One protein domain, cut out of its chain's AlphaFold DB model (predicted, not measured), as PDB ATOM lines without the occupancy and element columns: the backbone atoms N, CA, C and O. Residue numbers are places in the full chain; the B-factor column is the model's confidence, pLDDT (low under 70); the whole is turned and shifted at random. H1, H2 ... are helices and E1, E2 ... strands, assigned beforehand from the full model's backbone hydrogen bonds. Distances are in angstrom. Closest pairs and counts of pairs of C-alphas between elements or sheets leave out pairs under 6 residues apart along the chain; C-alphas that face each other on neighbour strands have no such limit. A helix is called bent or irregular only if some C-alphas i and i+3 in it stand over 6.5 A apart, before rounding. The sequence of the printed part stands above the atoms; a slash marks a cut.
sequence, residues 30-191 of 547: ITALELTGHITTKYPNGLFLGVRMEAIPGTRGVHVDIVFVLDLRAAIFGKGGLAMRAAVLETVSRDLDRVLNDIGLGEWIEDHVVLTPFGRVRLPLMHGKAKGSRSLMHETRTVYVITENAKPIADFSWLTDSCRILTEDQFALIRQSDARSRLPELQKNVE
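What this domain is: This is residues 30 to 191 of the 547 residues of an uncharacterized protein of Thorarchaeota archaeon (strain OWC) (UniProt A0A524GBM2). A long, strongly twisted six-stranded sheet runs through this domain, with H2 and H3 over one face and the long H4, with the short H1, over the other. The sheet curls round H3, and the hairpin of E4 and E5 reaches away at one end as an arm. The printed part has 162 residues, with four named helices and six named strands in the order H1 E1 E2 E3 H2 H3 E4 E5 E6 H4, class mixed. The sheet's order is E1 E2 E3 E6 E5 E4, mixed in direction. The whole is compact, with a radius of gyration of the C-alphas of 17.4 A, yet elongated, spanning 56 by 29 by 26 A.

Where its parts are: Start in the sheet with E6, residues 134 to 146: find C-alpha 134 at (130.794, 137.888, 65.829), from which it runs 35.9 A. Beside it is E3, residues 61 to 71, 31.5 A, then E2, residues 47 to 55, 26.3 A, and E1, residues 39 to 42. Look next for E5, residues 119 to 127, and E4, residues 109 to 116. The helices are H1, residues 30 to 35, from C-alpha 30 at (114.070, 127.678, 87.187); H2, residues 81 to 92; H3, residues 96 to 102; and H4, residues 168 to 189, 31.1 A, ending at C-alpha 189 at (118.694, 152.601, 72.010).

How they stand to each other: E1 E2 E3 and E4 E5 E6 are meanders, each strand the antiparallel neighbour of the one before: see N 50 and O 67, 2.8 A, in E2 and E3, and N 112 and O 123, 3.0 A, in E4 and E5. E3 and E6 are parallel, with N 66 and O 140 2.9 A apart. E5 bends by 50 degrees at residue 124. E3, H2 H3, E4 form a split strand-helix-strand unit, two strands of one sheet with H2 and H3 between them along the chain and with E6 and E5 between them in the sheet; its crossover is right-handed. H2 is on the sheet, over E3; their closest C-alphas, Val 92 and Phe 68, are 7.0 A apart. H4 lies over E3 and E6 at a height of 8.5 A over the sheet, with a kink of 31 degrees near residue 179; it is only just irregular, C-alphas 169 and 172 being 6.6 A apart. H1 and H4 only just touch, with 3 pairs of C-alphas within 8 A, closest at Ala 32 and Ala 172, 5.3 A. H1 and H3 have every O i to N i+4 pair within hydrogen-bond range, H2 7 of 8, H4 13 of 18.

The domain as a whole: The C-alphas farthest apart, Pro 117 and Asn 149, are 59.7 A apart. The printed part has no cut. The link from E6 to H4, residues 147 to 167, is long. Look for pLDDT under 70 at residues 129, 131 to 132 and 149 to 154.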
ATOM      1  N   ILE A  30     113.216 128.248  88.231       87.31
ATOM      2  CA  ILE A  30     114.070 127.678  87.187       87.31
ATOM      3  C   ILE A  30     113.235 127.350  85.951       87.31
ATOM      4  O   ILE A  30     113.534 127.838  84.862       87.31
ATOM      5  N   THR A  31     112.137 126.615  86.126       86.44
ATOM      6  CA  THR A  31     111.233 126.233  85.032       86.44
ATOM      7  C   THR A  31     110.687 127.468  84.311       86.44
ATOM      8  O   THR A  31     110.648 127.511  83.083       86.44
ATOM      9  N   ALA A  32     110.308 128.522  85.040       86.50
ATOM     10  CA  ALA A  32     109.829 129.769  84.441       86.50
ATOM     11  C   ALA A  32     110.910 130.494  83.608       86.50
ATOM     12  O   ALA A  32     110.626 131.035  82.529       86.50
ATOM     13  N   LEU A  33     112.161 130.493  84.074       89.69
ATOM     14  CA  LEU A  33     113.299 131.057  83.344       89.69
ATOM     15  C   LEU A  33     113.659 130.217  82.106       89.69
ATOM     16  O   LEU A  33     113.851 130.777  81.021       89.69
ATOM     17  N   GLU A  34     113.668 128.892  82.223       89.75
ATOM     18  CA  GLU A  34     113.917 127.967  81.112       89.75
ATOM     19  C   GLU A  34     112.839 128.074  80.025       89.75
ATOM     20  O   GLU A  34     113.161 128.154  78.838       89.75
ATOM     21  N   LEU A  35     111.560 128.198  80.407       85.44
ATOM     22  CA  LEU A  35     110.441 128.417  79.477       85.44
ATOM     23  C   LEU A  35     110.594 129.697  78.644       85.44
ATOM     24  O   LEU A  35     110.057 129.796  77.541       85.44
ATOM     25  N   THR A  36     111.323 130.688  79.159       84.06
ATOM     26  CA  THR A  36     111.617 131.935  78.438       84.06
ATOM     27  C   THR A  36     112.947 131.896  77.679       84.06
ATOM     28  O   THR A  36     113.316 132.895  77.053       84.06
ATOM     29  N   GLY A  37     113.624 130.743  77.672       85.81
ATOM     30  CA  GLY A  37     114.852 130.471  76.927       85.81
ATOM     31  C   GLY A  37     116.140 130.821  77.671       85.81
ATOM     32  O   GLY A  37     117.163 131.022  77.016       85.81
ATOM     33  N   HIS A  38     116.105 130.948  79.001       91.31
ATOM     34  CA  HIS A  38     117.306 131.211  79.796       91.31
ATOM     35  C   HIS A  38     118.040 129.917  80.117       91.31
ATOM     36  O   HIS A  38     117.427 128.886  80.375       91.31
ATOM     37  N   ILE A  39     119.364 130.009  80.153       91.25
ATOM     38  CA  ILE A  39     120.220 129.024  80.806       91.25
ATOM     39  C   ILE A  39     120.350 129.461  82.259       91.25
ATOM     40  O   ILE A  39     120.683 130.620  82.524       91.25
ATOM     41  N   THR A  40     120.057 128.552  83.183       92.06
ATOM     42  CA  THR A  40     119.924 128.877  84.601       92.06
ATOM     43  C   THR A  40     120.996 128.233  85.466       92.06
ATOM     44  O   THR A  40     121.460 127.130  85.190       92.06
ATOM     45  N   THR A  41     121.348 128.900  86.560       90.31
ATOM     46  CA  THR A  41     122.145 128.342  87.656       90.31
ATOM     47  C   THR A  41     121.623 128.867  88.993       90.31
ATOM     48  O   THR A  41     121.009 129.937  89.052       90.31
ATOM     49  N   LYS A  42     121.832 128.109  90.071       87.94
ATOM     50  CA  LYS A  42     121.404 128.467  91.427       87.94
ATOM     51  C   LYS A  42     122.627 128.743  92.293       87.94
ATOM     52  O   LYS A  42     123.539 127.921  92.357       87.94
ATOM     53  N   TYR A  43     122.612 129.867  92.997       84.88
ATOM     54  CA  TYR A  43     123.626 130.216  93.980       84.88
ATOM     55  C   TYR A  43     123.242 129.737  95.393       84.88
ATOM     56  O   TYR A  43     122.056 129.596  95.705       84.88
ATOM     57  N   PRO A  44     124.231 129.518  96.282       74.00
ATOM     58  CA  PRO A  44     123.990 129.032  97.644       74.00
ATOM     59  C   PRO A  44     123.147 129.966  98.524       74.00
ATOM     60  O   PRO A  44     122.509 129.510  99.464       74.00
ATOM     61  N   ASN A  45     123.125 131.265  98.221       74.38
ATOM     62  CA  ASN A  45     122.408 132.298  98.979       74.38
ATOM     63  C   ASN A  45     120.913 132.420  98.618       74.38
ATOM     64  O   ASN A  45     120.250 133.338  99.097       74.38
ATOM     65  N   GLY A  46     120.382 131.529  97.773       75.69
ATOM     66  CA  GLY A  46     118.984 131.572  97.325       75.69
ATOM     67  C   GLY A  46     118.738 132.482  96.114       75.69
ATOM     68  O   GLY A  46     117.589 132.693  95.731       75.69
ATOM     69  N   LEU A  47     119.800 133.003  95.485       87.81
ATOM     70  CA  LEU A  47     119.706 133.680  94.192       87.81
ATOM     71  C   LEU A  47     119.716 132.675  93.042       87.81
ATOM     72  O   LEU A  47     120.562 131.785  92.974       87.81
ATOM     73  N   PHE A  48     118.832 132.887  92.079       91.38
ATOM     74  CA  PHE A  48     118.843 132.196  90.798       91.38
ATOM     75  C   PHE A  48     119.328 133.158  89.723       91.38
ATOM     76  O   PHE A  48     118.916 134.317  89.681       91.38
ATOM     77  N   LEU A  49     120.201 132.679  88.847       93.38
ATOM     78  CA  LEU A  49     120.651 133.396  87.665       93.38
ATOM     79  C   LEU A  49     120.052 132.722  86.442       93.38
ATOM     80  O   LEU A  49     120.174 131.514  86.285       93.38
ATOM     81  N   GLY A  50     119.447 133.512  85.564       93.12
ATOM     82  CA  GLY A  50     119.068 133.121  84.219       93.12
ATOM     83  C   GLY A  50     119.727 134.052  83.214       93.12
ATOM     84  O   GLY A  50     119.611 135.270  83.330       93.12
ATOM     85  N   VAL A  51     120.377 133.494  82.197       93.56
ATOM     86  CA  VAL A  51     120.919 134.283  81.089       93.56
ATOM     87  C   VAL A  51     120.351 133.802  79.775       93.56
ATOM     88  O   VAL A  51     120.348 132.608  79.473       93.56
ATOM     89  N   ARG A  52     119.902 134.755  78.965       91.25
ATOM     90  CA  ARG A  52     119.402 134.505  77.621       91.25
ATOM     91  C   ARG A  52     120.117 135.399  76.625       91.25
ATOM     92  O   ARG A  52     120.346 136.577  76.873       91.25
ATOM     93  N   MET A  53     120.449 134.820  75.479       89.25
ATOM     94  CA  MET A  53     121.071 135.532  74.369       89.25
ATOM     95  C   MET A  53     120.068 135.660  73.233       89.25
ATOM     96  O   MET A  53     119.553 134.653  72.746       89.25
ATOM     97  N   GLU A  54     119.814 136.884  72.789       88.88
ATOM     98  CA  GLU A  54     118.861 137.167  71.719       88.88
ATOM     99  C   GLU A  54     119.487 138.108  70.686       88.88
ATOM    100  O   GLU A  54     120.130 139.099  71.024       88.88
ATOM    101  N   ALA A  55     119.348 137.802  69.396       87.38
ATOM    102  CA  ALA A  55     119.833 138.699  68.349       87.38
ATOM    103  C   ALA A  55     118.960 139.961  68.306       87.38
ATOM    104  O   ALA A  55     117.738 139.852  68.299       87.38
ATOM    105  N   ILE A  56     119.565 141.149  68.221       88.06
ATOM    106  CA  ILE A  56     118.809 142.407  68.131       88.06
ATOM    107  C   ILE A  56     118.509 142.693  66.651       88.06
ATOM    108  O   ILE A  56     119.434 143.047  65.899       88.06
ATOM    109  N   PRO A  57     117.245 142.576  66.193       84.69
ATOM    110  CA  PRO A  57     116.920 142.641  64.774       84.69
ATOM    111  C   PRO A  57     117.333 143.966  64.129       84.69
ATOM    112  O   PRO A  57     117.122 145.053  64.673       84.69
ATOM    113  N   GLY A  58     117.920 143.880  62.935       81.50
ATOM    114  CA  GLY A  58     118.393 145.050  62.194       81.50
ATOM    115  C   GLY A  58     119.668 145.681  62.762       81.50
ATOM    116  O   GLY A  58     120.060 146.754  62.314       81.50
ATOM    117  N   THR A  59     120.344 145.050  63.722       83.81
ATOM    118  CA  THR A  59     121.622 145.537  64.256       83.81
ATOM    119  C   THR A  59     122.710 144.464  64.146       83.81
ATOM    120  O   THR A  59     122.438 143.317  63.804       83.81
ATOM    121  N   ARG A  60     123.966 144.840  64.416       83.56
ATOM    122  CA  ARG A  60     125.106 143.906  64.535       83.56
ATOM    123  C   ARG A  60     125.352 143.488  65.993       83.56
ATOM    124  O   ARG A  60     126.496 143.254  66.383       83.56
ATOM    125  N   GLY A  61     124.297 143.506  66.806       87.94
ATOM    126  CA  GLY A  61     124.358 143.305  68.246       87.94
ATOM    127  C   GLY A  61     123.583 142.075  68.710       87.94
ATOM    128  O   GLY A  61     122.580 141.687  68.109       87.94
ATOM    129  N   VAL A  62     124.052 141.489  69.806       90.81
ATOM    130  CA  VAL A  62     123.357 140.455  70.573       90.81
ATOM    131  C   VAL A  62     123.018 141.041  71.934       90.81
ATOM    132  O   VAL A  62     123.867 141.633  72.599       90.81
ATOM    133  N   HIS A  63     121.763 140.890  72.327       92.00
ATOM    134  CA  HIS A  63     121.280 141.192  73.658       92.00
ATOM    135  C   HIS A  63     121.634 140.038  74.592       92.00
ATOM    136  O   HIS A  63     121.291 138.888  74.322       92.00
ATOM    137  N   VAL A  64     122.332 140.363  75.675       92.25
ATOM    138  CA  VAL A  64     122.590 139.463  76.794       92.25
ATOM    139  C   VAL A  64     121.659 139.878  77.928       92.25
ATOM    140  O   VAL A  64     121.894 140.873  78.618       92.25
ATOM    141  N   ASP A  65     120.560 139.144  78.052       92.62
ATOM    142  CA  ASP A  65     119.510 139.353  79.041       92.62
ATOM    143  C   ASP A  65     119.861 138.577  80.310       92.62
ATOM    144  O   ASP A  65     119.771 137.347  80.334       92.62
ATOM    145  N   ILE A  66     120.320 139.289  81.337       93.88
ATOM    146  CA  ILE A  66     120.733 138.717  82.617       93.88
ATOM    147  C   ILE A  66     119.641 138.981  83.638       93.88
ATOM    148  O   ILE A  66     119.313 140.129  83.949       93.88
ATOM    149  N   VAL A  67     119.110 137.902  84.188       93.69
ATOM    150  CA  VAL A  67     118.041 137.929  85.171       93.69
ATOM    151  C   VAL A  67     118.534 137.277  86.448       93.69
ATOM    152  O   VAL A  67     118.874 136.099  86.460       93.69
ATOM    153  N   PHE A  68     118.538 138.042  87.528       94.00
ATOM    154  CA  PHE A  68     118.684 137.529  88.877       94.00
ATOM    155  C   PHE A  68     117.302 137.434  89.515       94.00
ATOM    156  O   PHE A  68     116.488 138.350  89.395       94.00
ATOM    157  N   VAL A  69     117.030 136.335  90.199       92.19
ATOM    158  CA  VAL A  69     115.804 136.147  90.969       92.19
ATOM    159  C   VAL A  69     116.199 135.854  92.403       92.19
ATOM    160  O   VAL A  69     116.855 134.854  92.678       92.19
ATOM    161  N   LEU A  70     115.828 136.755  93.302       90.69
ATOM    162  CA  LEU A  70     115.989 136.607  94.737       90.69
ATOM    163  C   LEU A  70     114.744 135.935  95.299       90.69
ATOM    164  O   LEU A  70     113.699 136.575  95.403       90.69
ATOM    165  N   ASP A  71     114.856 134.660  95.658       88.06
ATOM    166  CA  ASP A  71     113.782 133.966  96.361       88.06
ATOM    167  C   ASP A  71     113.913 134.209  97.866       88.06
ATOM    168  O   ASP A  71     114.783 133.631  98.516       88.06
ATOM    169  N   LEU A  72     113.052 135.062  98.434       84.94
ATOM    170  CA  LEU A  72     113.071 135.337  99.873       84.94
ATOM    171  C   LEU A  72     112.599 134.146 100.717       84.94
ATOM    172  O   LEU A  72     112.852 134.134 101.917       84.94
ATOM    173  N   ARG A  73     111.946 133.142 100.117       79.62
ATOM    174  CA  ARG A  73     111.503 131.925 100.817       79.62
ATOM    175  C   ARG A  73     112.673 130.990 101.110       79.62
ATOM    176  O   ARG A  73     112.701 130.316 102.132       79.62
ATOM    177  N   ALA A  74     113.640 130.958 100.193       75.50
ATOM    178  CA  ALA A  74     114.825 130.104 100.253       75.50
ATOM    179  C   ALA A  74     116.116 130.887 100.553       75.50
ATOM    180  O   ALA A  74     117.207 130.315 100.539       75.50
ATOM    181  N   ALA A  75     116.001 132.194 100.771       75.31
ATOM    182  CA  ALA A  75     117.099 133.097 101.052       75.31
ATOM    183  C   ALA A  75     117.810 132.739 102.360       75.31
ATOM    184  O   ALA A  75     117.183 132.617 103.411       75.31
ATOM    185  N   ILE A  76     119.139 132.644 102.301       74.56
ATOM    186  CA  ILE A  76     119.980 132.356 103.466       74.56
ATOM    187  C   ILE A  76     120.928 133.538 103.689       74.56
ATOM    188  O   ILE A  76     122.080 133.533 103.250       74.56
ATOM    189  N   PHE A  77     120.421 134.585 104.332       78.44
ATOM    190  CA  PHE A  77     121.203 135.733 104.796       78.44
ATOM    191  C   PHE A  77     120.621 136.292 106.099       78.44
ATOM    192  O   PHE A  77     119.508 135.943 106.495       78.44
ATOM    193  N   GLY A  78     121.401 137.134 106.780       71.06
ATOM    194  CA  GLY A  78     120.978 137.829 107.995       71.06
ATOM    195  C   GLY A  78     119.740 138.697 107.795       71.06
ATOM    196  O   GLY A  78     119.494 139.196 106.695       71.06
ATOM    197  N   LYS A  79     118.970 138.919 108.865       74.62
ATOM    198  CA  LYS A  79     117.737 139.726 108.812       74.62
ATOM    199  C   LYS A  79     117.982 141.216 108.552       74.62
ATOM    200  O   LYS A  79     117.054 141.928 108.170       74.62
ATOM    201  N   GLY A  80     119.202 141.711 108.768       74.19
ATOM    202  CA  GLY A  80     119.551 143.111 108.558       74.19
ATOM    203  C   GLY A  80     119.509 143.510 107.084       74.19
ATOM    204  O   GLY A  80     119.953 142.782 106.194       74.19
ATOM    205  N   GLY A  81     119.023 144.727 106.815       78.44
ATOM    206  CA  GLY A  81     118.958 145.260 105.451       78.44
ATOM    207  C   GLY A  81     120.330 145.319 104.769       78.44
ATOM    208  O   GLY A  81     120.435 145.084 103.566       78.44
ATOM    209  N   LEU A  82     121.393 145.577 105.538       81.19
ATOM    210  CA  LEU A  82     122.760 145.604 105.026       81.19
ATOM    211  C   LEU A  82     123.337 144.197 104.782       81.19
ATOM    212  O   LEU A  82     124.051 144.013 103.800       81.19
ATOM    213  N   ALA A  83     122.970 143.196 105.588       80.31
ATOM    214  CA  ALA A  83     123.371 141.800 105.384       80.31
ATOM    215  C   ALA A  83     122.843 141.254 104.053       80.31
ATOM    216  O   ALA A  83     123.583 140.687 103.248       80.31
ATOM    217  N   MET A  84     121.560 141.505 103.788       84.12
ATOM    218  CA  MET A  84     120.923 141.178 102.519       84.12
ATOM    219  C   MET A  84     121.576 141.925 101.350       84.12
ATOM    220  O   MET A  84     121.852 141.322 100.314       84.12
ATOM    221  N   ARG A  85     121.877 143.223 101.510       86.69
ATOM    222  CA  ARG A  85     122.616 143.997 100.499       86.69
ATOM    223  C   ARG A  85     123.978 143.383 100.213       86.69
ATOM    224  O   ARG A  85     124.278 143.169  99.048       86.69
ATOM    225  N   ALA A  86     124.766 143.058 101.231       83.44
ATOM    226  CA  ALA A  86     126.080 142.451 101.052       83.44
ATOM    227  C   ALA A  86     125.986 141.123 100.286       83.44
ATOM    228  O   ALA A  86     126.647 140.960  99.261       83.44
ATOM    229  N   ALA A  87     125.090 140.226 100.706       82.44
ATOM    230  CA  ALA A  87     124.917 138.917 100.077       82.44
ATOM    231  C   ALA A  87     124.427 139.001  98.618       82.44
ATOM    232  O   ALA A  87     124.856 138.223  97.761       82.44
ATOM    233  N   VAL A  88     123.517 139.935  98.323       87.44
ATOM    234  CA  VAL A  88     122.913 140.075  96.990       87.44
ATOM    235  C   VAL A  88     123.807 140.878  96.050       87.44
ATOM    236  O   VAL A  88     124.051 140.447  94.919       87.44
ATOM    237  N   LEU A  89     124.326 142.025  96.495       85.38
ATOM    238  CA  LEU A  89     125.141 142.915  95.668       85.38
ATOM    239  C   LEU A  89     126.436 142.238  95.228       85.38
ATOM    240  O   LEU A  89     126.820 142.414  94.075       85.38
ATOM    241  N   GLU A  90     127.066 141.411  96.068       82.62
ATOM    242  CA  GLU A  90     128.264 140.653  95.676       82.62
ATOM    243  C   GLU A  90     128.010 139.767  94.444       82.62
ATOM    244  O   GLU A  90     128.885 139.592  93.597       82.62
ATOM    245  N   THR A  91     126.798 139.225  94.311       86.19
ATOM    246  CA  THR A  91     126.430 138.337  93.201       86.19
ATOM    247  C   THR A  91     125.945 139.126  91.984       86.19
ATOM    248  O   THR A  91     126.397 138.890  90.865       86.19
ATOM    249  N   VAL A  92     125.057 140.102  92.190       88.81
ATOM    250  CA  VAL A  92     124.414 140.869  91.109       88.81
ATOM    251  C   VAL A  92     125.380 141.858  90.438       88.81
ATOM    252  O   VAL A  92     125.213 142.202  89.264       88.81
ATOM    253  N   SER A  93     126.415 142.311  91.152       88.12
ATOM    254  CA  SER A  93     127.410 143.263  90.634       88.12
ATOM    255  C   SER A  93     128.568 142.628  89.866       88.12
ATOM    256  O   SER A  93     129.332 143.357  89.240       88.12
ATOM    257  N   ARG A  94     128.677 141.293  89.833       88.31
ATOM    258  CA  ARG A  94     129.786 140.586  89.166       88.31
ATOM    259  C   ARG A  94     129.953 141.002  87.710       88.31
ATOM    260  O   ARG A  94     128.974 141.256  87.013       88.31
ATOM    261  N   ASP A  95     131.190 141.020  87.228       89.62
ATOM    262  CA  ASP A  95     131.479 141.302  85.821       89.62
ATOM    263  C   ASP A  95     130.775 140.308  84.890       89.62
ATOM    264  O   ASP A  95     130.627 139.127  85.219       89.62
ATOM    265  N   LEU A  96     130.380 140.786  83.707       88.19
ATOM    266  CA  LEU A  96     129.680 139.999  82.689       88.19
ATOM    267  C   LEU A  96     130.394 138.675  82.376       88.19
ATOM    268  O   LEU A  96     129.755 137.629  82.308       88.19
ATOM    269  N   ASP A  97     131.723 138.708  82.274       87.75
ATOM    270  CA  ASP A  97     132.541 137.522  82.023       87.75
ATOM    271  C   ASP A  97     132.371 136.463  83.114       87.75
ATOM    272  O   ASP A  97     132.269 135.274  82.818       87.75
ATOM    273  N   ARG A  98     132.310 136.865  84.388       89.44
ATOM    274  CA  ARG A  98     132.109 135.931  85.508       89.44
ATOM    275  C   ARG A  98     130.701 135.346  85.482       89.44
ATOM    276  O   ARG A  98     130.556 134.135  85.590       89.44
ATOM    277  N   VAL A  99     129.690 136.186  85.255       90.50
ATOM    278  CA  VAL A  99     128.284 135.754  85.157       90.50
ATOM    279  C   VAL A  99     128.096 134.733  84.031       90.50
ATOM    280  O   VAL A  99     127.416 133.727  84.206       90.50
ATOM    281  N   LEU A 100     128.731 134.954  82.880       89.31
ATOM    282  CA  LEU A 100     128.669 134.032  81.749       89.31
ATOM    283  C   LEU A 100     129.498 132.757  81.973       89.31
ATOM    284  O   LEU A 100     129.116 131.693  81.486       89.31
ATOM    285  N   ASN A 101     130.599 132.818  82.725       89.94
ATOM    286  CA  ASN A 101     131.347 131.625  83.135       89.94
ATOM    287  C   ASN A 101     130.530 130.722  84.072       89.94
ATOM    288  O   ASN A 101     130.546 129.508  83.885       89.94
ATOM    289  N   ASP A 102     129.768 131.299  85.006       87.50
ATOM    290  CA  ASP A 102     128.948 130.552  85.979       87.50
ATOM    291  C   ASP A 102     127.887 129.650  85.308       87.50
ATOM    292  O   ASP A 102     127.451 128.657  85.887       87.50
ATOM    293  N   ILE A 103     127.499 129.964  84.069       86.81
ATOM    294  CA  ILE A 103     126.534 129.207  83.249       86.81
ATOM    295  C   ILE A 103     127.183 128.447  82.077       86.81
ATOM    296  O   ILE A 103     126.481 127.909  81.222       86.81
ATOM    297  N   GLY A 104     128.517 128.432  81.989       83.88
ATOM    298  CA  GLY A 104     129.257 127.737  80.929       83.88
ATOM    299  C   GLY A 104     129.260 128.428  79.557       83.88
ATOM    300  O   GLY A 104     129.579 127.793  78.555       83.88
ATOM    301  N   LEU A 105     128.924 129.722  79.485       84.06
ATOM    302  CA  LEU A 105     128.977 130.535  78.259       84.06
ATOM    303  C   LEU A 105     130.240 131.402  78.143       84.06
ATOM    304  O   LEU A 105     130.398 132.123  77.159       84.06
ATOM    305  N   GLY A 106     131.146 131.352  79.119       81.00
ATOM    306  CA  GLY A 106     132.326 132.219  79.140       81.00
ATOM    307  C   GLY A 106     133.263 132.045  77.940       81.00
ATOM    308  O   GLY A 106     133.832 133.023  77.466       81.00
ATOM    309  N   GLU A 107     133.348 130.841  77.365       80.19
ATOM    310  CA  GLU A 107     134.156 130.579  76.161       80.19
ATOM    311  C   GLU A 107     133.649 131.318  74.909       80.19
ATOM    312  O   GLU A 107     134.344 131.391  73.895       80.19
ATOM    313  N   TRP A 108     132.423 131.846  74.942       80.69
ATOM    314  CA  TRP A 108     131.795 132.484  73.785       80.69
ATOM    315  C   TRP A 108     132.113 133.977  73.711       80.69
ATOM    316  O   TRP A 108     131.839 134.602  72.683       80.69
ATOM    317  N   ILE A 109     132.709 134.536  74.764       82.88
ATOM    318  CA  ILE A 109     133.129 135.931  74.840       82.88
ATOM    319  C   ILE A 109     134.545 136.053  74.291       82.88
ATOM    320  O   ILE A 109     135.449 135.313  74.672       82.88
ATOM    321  N   GLU A 110     134.758 137.019  73.406       80.56
ATOM    322  CA  GLU A 110     136.092 137.427  72.989       80.56
ATOM    323  C   GLU A 110     136.175 138.949  72.942       80.56
ATOM    324  O   GLU A 110     135.427 139.627  72.229       80.56
ATOM    325  N   ASP A 111     137.158 139.484  73.658       80.38
ATOM    326  CA  ASP A 111     137.561 140.874  73.524       80.38
ATOM    327  C   ASP A 111     138.263 141.071  72.180       80.38
ATOM    328  O   ASP A 111     139.460 140.810  72.011       80.38
ATOM    329  N   HIS A 112     137.519 141.565  71.192       83.38
ATOM    330  CA  HIS A 112     138.101 141.862  69.898       83.38
ATOM    331  C   HIS A 112     138.758 143.237  69.911       83.38
ATOM    332  O   HIS A 112     138.112 144.272  70.098       83.38
ATOM    333  N   VAL A 113     140.067 143.254  69.676       84.94
ATOM    334  CA  VAL A 113     140.851 144.485  69.646       84.94
ATOM    335  C   VAL A 113     140.973 144.995  68.217       84.94
ATOM    336  O   VAL A 113     141.707 144.441  67.399       84.94
ATOM    337  N   VAL A 114     140.311 146.113  67.933       83.75
ATOM    338  CA  VAL A 114     140.468 146.846  66.678       83.75
ATOM    339  C   VAL A 114     141.661 147.793  66.803       83.75
ATOM    340  O   VAL A 114     141.686 148.696  67.647       83.75
ATOM    341  N   LEU A 115     142.673 147.583  65.957       84.50
ATOM    342  CA  LEU A 115     143.846 148.453  65.874       84.50
ATOM    343  C   LEU A 115     143.517 149.696  65.047       84.50
ATOM    344  O   LEU A 115     143.244 149.612  63.849       84.50
ATOM    345  N   THR A 116     143.592 150.858  65.688       84.19
ATOM    346  CA  THR A 116     143.491 152.161  65.029       84.19
ATOM    347  C   THR A 116     144.836 152.890  65.107       84.19
ATOM    348  O   THR A 116     145.623 152.620  66.019       84.19
ATOM    349  N   PRO A 117     145.112 153.864  64.222       77.75
ATOM    350  CA  PRO A 117     146.342 154.660  64.291       77.75
ATOM    351  C   PRO A 117     146.531 155.444  65.599       77.75
ATOM    352  O   PRO A 117     147.634 155.904  65.877       77.75
ATOM    353  N   PHE A 118     145.471 155.608  66.397       82.94
ATOM    354  CA  PHE A 118     145.489 156.359  67.657       82.94
ATOM    355  C   PHE A 118     145.455 155.471  68.900       82.94
ATOM    356  O   PHE A 118     145.515 155.988  70.012       82.94
ATOM    357  N   GLY A 119     145.345 154.153  68.734       82.81
ATOM    358  CA  GLY A 119     145.269 153.228  69.853       82.81
ATOM    359  C   GLY A 119     144.422 151.996  69.572       82.81
ATOM    360  O   GLY A 119     144.032 151.698  68.440       82.81
ATOM    361  N   ARG A 120     144.150 151.259  70.644       85.88
ATOM    362  CA  ARG A 120     143.393 150.010  70.627       85.88
ATOM    363  C   ARG A 120     141.967 150.289  71.083       85.88
ATOM    364  O   ARG A 120     141.786 150.812  72.176       85.88
ATOM    365  N   VAL A 121     140.984 149.919  70.270       83.25
ATOM    366  CA  VAL A 121     139.569 149.935  70.663       83.25
ATOM    367  C   VAL A 121     139.163 148.496  70.956       83.25
ATOM    368  O   VAL A 121     139.289 147.640  70.083       83.25
ATOM    369  N   ARG A 122     138.736 148.219  72.190       85.00
ATOM    370  CA  ARG A 122     138.254 146.894  72.597       85.00
ATOM    371  C   ARG A 122     136.749 146.838  72.398       85.00
ATOM    372  O   ARG A 122     136.051 147.761  72.813       85.00
ATOM    373  N   LEU A 123     136.276 145.792  71.736       85.06
ATOM    374  CA  LEU A 123     134.859 145.532  71.533       85.06
ATOM    375  C   LEU A 123     134.526 144.186  72.183       85.06
ATOM    376  O   LEU A 123     135.110 143.188  71.754       85.06
ATOM    377  N   PRO A 124     133.603 144.142  73.162       83.88
ATOM    378  CA  PRO A 124     133.131 142.881  73.716       83.88
ATOM    379  C   PRO A 124     132.263 142.197  72.658       83.88
ATOM    380  O   PRO A 124     131.143 142.639  72.365       83.88
ATOM    381  N   LEU A 125     132.816 141.176  72.001       87.62
ATOM    382  CA  LEU A 125     132.128 140.435  70.953       87.62
ATOM    383  C   LEU A 125     131.772 139.037  71.444       87.62
ATOM    384  O   LEU A 125     132.559 138.366  72.103       87.62
ATOM    385  N   MET A 126     130.598 138.575  71.035       84.69
ATOM    386  CA  MET A 126     130.157 137.208  71.251       84.69
ATOM    387  C   MET A 126     130.274 136.399  69.965       84.69
ATOM    388  O   MET A 126     129.868 136.861  68.890       84.69
ATOM    389  N   HIS A 127     130.798 135.181  70.082       82.56
ATOM    390  CA  HIS A 127     130.820 134.201  69.007       82.56
ATOM    391  C   HIS A 127     129.426 133.634  68.763       82.56
ATOM    392  O   HIS A 127     128.773 133.112  69.665       82.56
ATOM    393  N   GLY A 128     128.974 133.697  67.513       73.12
ATOM    394  CA  GLY A 128     127.797 132.951  67.101       73.12
ATOM    395  C   GLY A 128     128.138 131.488  66.818       73.12
ATOM    396  O   GLY A 128     129.265 131.137  66.470       73.12
ATOM    397  N   LYS A 129     127.119 130.623  66.895       69.12
ATOM    398  CA  LYS A 129     127.231 129.188  66.571       69.12
ATOM    399  C   LYS A 129     127.685 128.934  65.124       69.12
ATOM    400  O   LYS A 129     128.257 127.889  64.825       69.12
ATOM    401  N   ALA A 130     127.432 129.880  64.219       71.94
ATOM    402  CA  ALA A 130     127.937 129.839  62.852       71.94
ATOM    403  C   ALA A 130     129.405 130.296  62.813       71.94
ATOM    404  O   ALA A 130     129.730 131.395  63.275       71.94
ATOM    405  N   LYS A 131     130.282 129.463  62.230       68.06
ATOM    406  CA  LYS A 131     131.730 129.718  62.135       68.06
ATOM    407  C   LYS A 131     132.013 131.143  61.637       68.06
ATOM    408  O   LYS A 131     131.646 131.493  60.520       68.06
ATOM    409  N   GLY A 132     132.691 131.937  62.467       69.06
ATOM    410  CA  GLY A 132     133.166 133.283  62.126       69.06
ATOM    411  C   GLY A 132     132.167 134.424  62.341       69.06
ATOM    412  O   GLY A 132     132.526 135.578  62.109       69.06
ATOM    413  N   SER A 133     130.942 134.150  62.799       77.31
ATOM    414  CA  SER A 133     130.007 135.217  63.175       77.31
ATOM    415  C   SER A 133     130.376 135.804  64.541       77.31
ATOM    416  O   SER A 133     130.549 135.074  65.516       77.31
ATOM    417  N   ARG A 134     130.514 137.131  64.603       85.50
ATOM    418  CA  ARG A 134     130.794 137.888  65.829       85.50
ATOM    419  C   ARG A 134     129.811 139.039  65.941       85.50
ATOM    420  O   ARG A 134     129.581 139.737  64.953       85.50
ATOM    421  N   SER A 135     129.242 139.232  67.122       88.06
ATOM    422  CA  SER A 135     128.253 140.285  67.372       88.06
ATOM    423  C   SER A 135     128.604 141.075  68.619       88.06
ATOM    424  O   SER A 135     129.108 140.508  69.582       88.06
ATOM    425  N   LEU A 136     128.347 142.382  68.595       90.19
ATOM    426  CA  LEU A 136     128.589 143.251  69.746       90.19
ATOM    427  C   LEU A 136     127.613 142.911  70.872       90.19
ATOM    428  O   LEU A 136     126.410 142.824  70.631       90.19
ATOM    429  N   MET A 137     128.117 142.737  72.088       90.69
ATOM    430  CA  MET A 137     127.277 142.418  73.239       90.69
ATOM    431  C   MET A 137     126.616 143.675  73.808       90.69
ATOM    432  O   MET A 137     127.262 144.699  74.025       90.69
ATOM    433  N   HIS A 138     125.317 143.573  74.070       90.75
ATOM    434  CA  HIS A 138     124.515 144.579  74.751       90.75
ATOM    435  C   HIS A 138     123.888 143.940  75.985       90.75
ATOM    436  O   HIS A 138     122.999 143.103  75.866       90.75
ATOM    437  N   GLU A 139     124.377 144.307  77.161       90.56
ATOM    438  CA  GLU A 139     123.959 143.719  78.430       90.56
ATOM    439  C   GLU A 139     122.781 144.483  79.046       90.56
ATOM    440  O   GLU A 139     122.794 145.714  79.104       90.56
ATOM    441  N   THR A 140     121.802 143.748  79.578       91.50
ATOM    442  CA  THR A 140     120.855 144.283  80.564       91.50
ATOM    443  C   THR A 140     120.767 143.360  81.761       91.50
ATOM    444  O   THR A 140     120.547 142.162  81.594       91.50
ATOM    445  N   ARG A 141     120.859 143.928  82.965       93.12
ATOM    446  CA  ARG A 141     120.642 143.199  84.220       93.12
ATOM    447  C   ARG A 141     119.286 143.516  84.797       93.12
ATOM    448  O   ARG A 141     118.836 144.660  84.749       93.12
ATOM    449  N   THR A 142     118.631 142.522  85.364       93.00
ATOM    450  CA  THR A 142     117.344 142.701  86.030       93.00
ATOM    451  C   THR A 142     117.246 141.818  87.228       93.00
ATOM    452  O   THR A 142     117.657 140.666  87.167       93.00
ATOM    453  N   VAL A 143     116.676 142.365  88.289       93.62
ATOM    454  CA  VAL A 143     116.470 141.633  89.521       93.62
ATOM    455  C   VAL A 143     114.976 141.507  89.780       93.62
ATOM    456  O   VAL A 143     114.248 142.496  89.748       93.62
ATOM    457  N   TYR A 144     114.510 140.290  90.029       92.19
ATOM    458  CA  TYR A 144     113.174 140.018  90.551       92.19
ATOM    459  C   TYR A 144     113.296 139.565  91.998       92.19
ATOM    460  O   TYR A 144     114.256 138.886  92.357       92.19
ATOM    461  N   VAL A 145     112.323 139.933  92.821       91.31
ATOM    462  CA  VAL A 145     112.236 139.486  94.213       91.31
ATOM    463  C   VAL A 145     110.956 138.684  94.353       91.31
ATOM    464  O   VAL A 145     109.882 139.202  94.049       91.31
ATOM    465  N   ILE A 146     111.072 137.429  94.779       88.56
ATOM    466  CA  ILE A 146     109.936 136.531  94.982       88.56
ATOM    467  C   ILE A 146     109.616 136.451  96.467       88.56
ATOM    468  O   ILE A 146     110.503 136.220  97.291       88.56
ATOM    469  N   THR A 147     108.345 136.665  96.798       86.88
ATOM    470  CA  THR A 147     107.832 136.603  98.167       86.88
ATOM    471  C   THR A 147     106.694 135.601  98.292       86.88
ATOM    472  O   THR A 147     106.029 135.260  97.315       86.88
ATOM    473  N   GLU A 148     106.488 135.107  99.512       74.69
ATOM    474  CA  GLU A 148     105.601 133.972  99.754       74.69
ATOM    475  C   GLU A 148     104.119 134.336  99.614       74.69
ATOM    476  O   GLU A 148     103.379 133.537  99.064       74.69
ATOM    477  N   ASN A 149     103.681 135.534 100.038       67.38
ATOM    478  CA  ASN A 149     102.259 135.933  99.982       67.38
ATOM    479  C   ASN A 149     101.989 137.451 100.056       67.38
ATOM    480  O   ASN A 149     100.976 137.930  99.546       67.38
ATOM    481  N   ALA A 150     102.866 138.229 100.698       64.81
ATOM    482  CA  ALA A 150     102.709 139.674 100.865       64.81
ATOM    483  C   ALA A 150     103.914 140.431 100.299       64.81
ATOM    484  O   ALA A 150     105.018 139.884 100.201       64.81
ATOM    485  N   LYS A 151     103.715 141.712  99.953       65.12
ATOM    486  CA  LYS A 151     104.853 142.598  99.694       65.12
ATOM    487  C   LYS A 151     105.681 142.688 100.982       65.12
ATOM    488  O   LYS A 151     105.103 142.921 102.043       65.12
ATOM    489  N   PRO A 152     107.001 142.474 100.903       66.75
ATOM    490  CA  PRO A 152     107.854 142.485 102.073       66.75
ATOM    491  C   PRO A 152     107.866 143.893 102.679       66.75
ATOM    492  O   PRO A 152     107.784 144.888 101.960       66.75
ATOM    493  N   ILE A 153     107.972 143.968 104.007       63.03
ATOM    494  CA  ILE A 153     108.107 145.239 104.744       63.03
ATOM    495  C   ILE A 153     109.458 145.905 104.414       63.03
ATOM    496  O   ILE A 153     109.593 147.124 104.490       63.03
ATOM    497  N   ALA A 154     110.454 145.106 104.018       67.06
ATOM    498  CA  ALA A 154     111.777 145.575 103.638       67.06
ATOM    499  C   ALA A 154     111.763 146.364 102.317       67.06
ATOM    500  O   ALA A 154     111.134 145.969 101.334       67.06
ATOM    501  N   ASP A 155     112.516 147.464 102.289       77.06
ATOM    502  CA  ASP A 155     112.700 148.279 101.092       77.06
ATOM    503  C   ASP A 155     113.673 147.603 100.108       77.06
ATOM    504  O   ASP A 155     114.848 147.389 100.418       77.06
ATOM    505  N   PHE A 156     113.179 147.302  98.905       84.19
ATOM    506  CA  PHE A 156     113.942 146.748  97.779       84.19
ATOM    507  C   PHE A 156     114.129 147.746  96.631       84.19
ATOM    508  O   PHE A 156     114.619 147.365  95.570       84.19
ATOM    509  N   SER A 157     113.775 149.022  96.818       84.94
ATOM    510  CA  SER A 157     113.905 150.059  95.782       84.94
ATOM    511  C   SER A 157     115.348 150.261  95.301       84.94
ATOM    512  O   SER A 157     115.580 150.625  94.146       84.94
ATOM    513  N   TRP A 158     116.320 149.968  96.170       86.31
ATOM    514  CA  TRP A 158     117.750 149.963  95.861       86.31
ATOM    515  C   TRP A 158     118.160 148.835  94.899       86.31
ATOM    516  O   TRP A 158     119.167 148.961  94.207       86.31
ATOM    517  N   LEU A 159     117.383 147.748  94.844       86.56
ATOM    518  CA  LEU A 159     117.677 146.547  94.063       86.56
ATOM    519  C   LEU A 159     116.850 146.471  92.777       86.56
ATOM    520  O   LEU A 159     117.376 146.094  91.735       86.56
ATOM    521  N   THR A 160     115.553 146.786  92.849       89.19
ATOM    522  CA  THR A 160     114.622 146.612  91.730       89.19
ATOM    523  C   THR A 160     113.413 147.544  91.810       89.19
ATOM    524  O   THR A 160     113.183 148.245  92.795       89.19
ATOM    525  N   ASP A 161     112.623 147.566  90.740       86.19
ATOM    526  CA  ASP A 161     111.322 148.222  90.694       86.19
ATOM    527  C   ASP A 161     110.294 147.530  91.593       86.19
ATOM    528  O   ASP A 161     110.213 146.306  91.663       86.19
ATOM    529  N   SER A 162     109.398 148.315  92.194       83.81
ATOM    530  CA  SER A 162     108.296 147.796  93.019       83.81
ATOM    531  C   SER A 162     107.332 146.878  92.254       83.81
ATOM    532  O   SER A 162     106.632 146.072  92.868       83.81
ATOM    533  N   CYS A 163     107.308 146.975  90.920       84.62
ATOM    534  CA  CYS A 163     106.563 146.094  90.018       84.62
ATOM    535  C   CYS A 163     107.246 144.737  89.773       84.62
ATOM    536  O   CYS A 163     106.648 143.886  89.126       84.62
ATOM    537  N   ARG A 164     108.485 144.538  90.241       87.94
ATOM    538  CA  ARG A 164     109.262 143.289  90.120       87.94
ATOM    539  C   ARG A 164     109.435 142.569  91.464       87.94
ATOM    540  O   ARG A 164     110.211 141.618  91.559       87.94
ATOM    541  N   ILE A 165     108.682 143.003  92.475       89.06
ATOM    542  CA  ILE A 165     108.489 142.301  93.745       89.06
ATOM    543  C   ILE A 165     107.185 141.514  93.627       89.06
ATOM    544  O   ILE A 165     106.102 142.107  93.644       89.06
ATOM    545  N   LEU A 166     107.300 140.207  93.428       88.25
ATOM    546  CA  LEU A 166     106.246 139.355  92.888       88.25
ATOM    547  C   LEU A 166     106.019 138.123  93.754       88.25
ATOM    548  O   LEU A 166     106.905 137.687  94.482       88.25
ATOM    549  N   THR A 167     104.845 137.521  93.613       85.56
ATOM    550  CA  THR A 167     104.634 136.129  94.016       85.56
ATOM    551  C   THR A 167     105.076 135.186  92.894       85.56
ATOM    552  O   THR A 167     105.218 135.599  91.738       85.56
ATOM    553  N   GLU A 168     105.280 133.911  93.217       81.81
ATOM    554  CA  GLU A 168     105.714 132.880  92.262       81.81
ATOM    555  C   GLU A 168     104.813 132.802  91.015       81.81
ATOM    556  O   GLU A 168     105.301 132.876  89.887       81.81
ATOM    557  N   ASP A 169     103.492 132.809  91.204       80.44
ATOM    558  CA  ASP A 169     102.513 132.765  90.106       80.44
ATOM    559  C   ASP A 169     102.611 133.962  89.146       80.44
ATOM    560  O   ASP A 169     102.325 133.864  87.948       80.44
ATOM    561  N   GLN A 170     103.006 135.129  89.663       85.25
ATOM    562  CA  GLN A 170     103.114 136.359  88.879       85.25
ATOM    563  C   GLN A 170     104.429 136.434  88.106       85.25
ATOM    564  O   GLN A 170     104.488 137.087  87.057       85.25
ATOM    565  N   PHE A 171     105.472 135.763  88.599       87.88
ATOM    566  CA  PHE A 171     106.815 135.834  88.044       87.88
ATOM    567  C   PHE A 171     106.848 135.424  86.569       87.88
ATOM    568  O   PHE A 171     107.317 136.195  85.729       87.88
ATOM    569  N   ALA A 172     106.279 134.266  86.222       84.06
ATOM    570  CA  ALA A 172     106.300 133.762  84.847       84.06
ATOM    571  C   ALA A 172     105.607 134.720  83.855       84.06
ATOM    572  O   ALA A 172     106.126 134.988  82.766       84.06
ATOM    573  N   LEU A 173     104.453 135.276  84.238       85.50
ATOM    574  CA  LEU A 173     103.672 136.184  83.393       85.50
ATOM    575  C   LEU A 173     104.382 137.525  83.188       85.50
ATOM    576  O   LEU A 173     104.498 138.007  82.056       85.50
ATOM    577  N   ILE A 174     104.883 138.121  84.270       87.12
ATOM    578  CA  ILE A 174     105.562 139.418  84.211       87.12
ATOM    579  C   ILE A 174     106.892 139.284  83.485       87.12
ATOM    580  O   ILE A 174     107.204 140.117  82.636       87.12
ATOM    581  N   ARG A 175     107.624 138.188  83.697       87.81
ATOM    582  CA  ARG A 175     108.865 137.917  82.972       87.81
ATOM    583  C   ARG A 175     108.642 137.836  81.464       87.81
ATOM    584  O   ARG A 175     109.423 138.420  80.708       87.81
ATOM    585  N   GLN A 176     107.592 137.145  81.016       84.88
ATOM    586  CA  GLN A 176     107.235 137.081  79.595       84.88
ATOM    587  C   GLN A 176     106.843 138.453  79.036       84.88
ATOM    588  O   GLN A 176     107.207 138.783  77.905       84.88
ATOM    589  N   SER A 177     106.119 139.257  79.818       86.44
ATOM    590  CA  SER A 177     105.773 140.632  79.446       86.44
ATOM    591  C   SER A 177     107.022 141.506  79.295       86.44
ATOM    592  O   SER A 177     107.191 142.156  78.263       86.44
ATOM    593  N   ASP A 178     107.938 141.455  80.264       85.25
ATOM    594  CA  ASP A 178     109.197 142.205  80.257       85.25
ATOM    595  C   ASP A 178     110.112 141.786  79.100       85.25
ATOM    596  O   ASP A 178     110.717 142.633  78.447       85.25
ATOM    597  N   ALA A 179     110.184 140.489  78.776       81.25
ATOM    598  CA  ALA A 179     110.935 140.016  77.609       81.25
ATOM    599  C   ALA A 179     110.431 140.671  76.310       81.25
ATOM    600  O   ALA A 179     111.223 141.086  75.465       81.25
ATOM    601  N   ARG A 180     109.105 140.792  76.163       82.56
ATOM    602  CA  ARG A 180     108.469 141.365  74.967       82.56
ATOM    603  C   ARG A 180     108.611 142.883  74.891       82.56
ATOM    604  O   ARG A 180     108.722 143.413  73.788       82.56
ATOM    605  N   SER A 181     108.581 143.584  76.023       83.69
ATOM    606  CA  SER A 181     108.682 145.048  76.056       83.69
ATOM    607  C   SER A 181     110.116 145.549  75.865       83.69
ATOM    608  O   SER A 181     110.319 146.584  75.227       83.69
ATOM    609  N   ARG A 182     111.112 144.792  76.340       82.94
ATOM    610  CA  ARG A 182     112.524 145.199  76.318       82.94
ATOM    611  C   ARG A 182     113.160 145.176  74.948       82.94
ATOM    612  O   ARG A 182     113.902 146.094  74.626       82.94
ATOM    613  N   LEU A 183     112.886 144.171  74.121       83.19
ATOM    614  CA  LEU A 183     113.546 144.061  72.816       83.19
ATOM    615  C   LEU A 183     113.309 145.297  71.915       83.19
ATOM    616  O   LEU A 183     114.284 145.832  71.378       83.19
ATOM    617  N   PRO A 184     112.078 145.831  71.786       85.94
ATOM    618  CA  PRO A 184     111.843 147.090  71.077       85.94
ATOM    619  C   PRO A 184     112.540 148.299  71.714       85.94
ATOM    620  O   PRO A 184     112.970 149.212  71.008       85.94
ATOM    621  N   GLU A 185     112.638 148.339  73.041       86.56
ATOM    622  CA  GLU A 185     113.311 149.416  73.767       86.56
ATOM    623  C   GLU A 185     114.830 149.378  73.551       86.56
ATOM    624  O   GLU A 185     115.442 150.401  73.242       86.56
ATOM    625  N   LEU A 186     115.429 148.190  73.586       85.50
ATOM    626  CA  LEU A 186     116.825 147.943  73.230       85.50
ATOM    627  C   LEU A 186     117.114 148.372  71.797       85.50
ATOM    628  O   LEU A 186     118.058 149.118  71.546       85.50
ATOM    629  N   GLN A 187     116.261 147.964  70.856       87.69
ATOM    630  CA  GLN A 187     116.423 148.304  69.447       87.69
ATOM    631  C   GLN A 187     116.414 149.823  69.212       87.69
ATOM    632  O   GLN A 187     117.187 150.317  68.394       87.69
ATOM    633  N   LYS A 188     115.585 150.581  69.945       87.69
ATOM    634  CA  LYS A 188     115.562 152.055  69.871       87.69
ATOM    635  C   LYS A 188     116.843 152.700  70.396       87.69
ATOM    636  O   LYS A 188     117.204 153.781  69.935       87.69
ATOM    637  N   ASN A 189     117.502 152.065  71.361       87.19
ATOM    638  CA  ASN A 189     118.694 152.601  72.010       87.19
ATOM    639  C   ASN A 189     120.004 152.215  71.309       87.19
ATOM    640  O   ASN A 189     121.021 152.848  71.574       87.19
ATOM    641  N   VAL A 190     119.989 151.235  70.400       86.94
ATOM    642  CA  VAL A 190     121.161 150.825  69.611       86.94
ATOM    643  C   VAL A 190     121.230 151.618  68.300       86.94
ATOM    644  O   VAL A 190     120.503 151.365  67.338       86.94
ATOM    645  N   GLU A 191     122.161 152.566  68.220       86.00
ATOM    646  CA  GLU A 191     122.381 153.416  67.056       86.00
ATOM    647  C   GLU A 191     123.192 152.684  65.972       86.00
ATOM    648  O   GLU A 191     124.364 152.340  66.137       86.00
TER     649      GLU A 191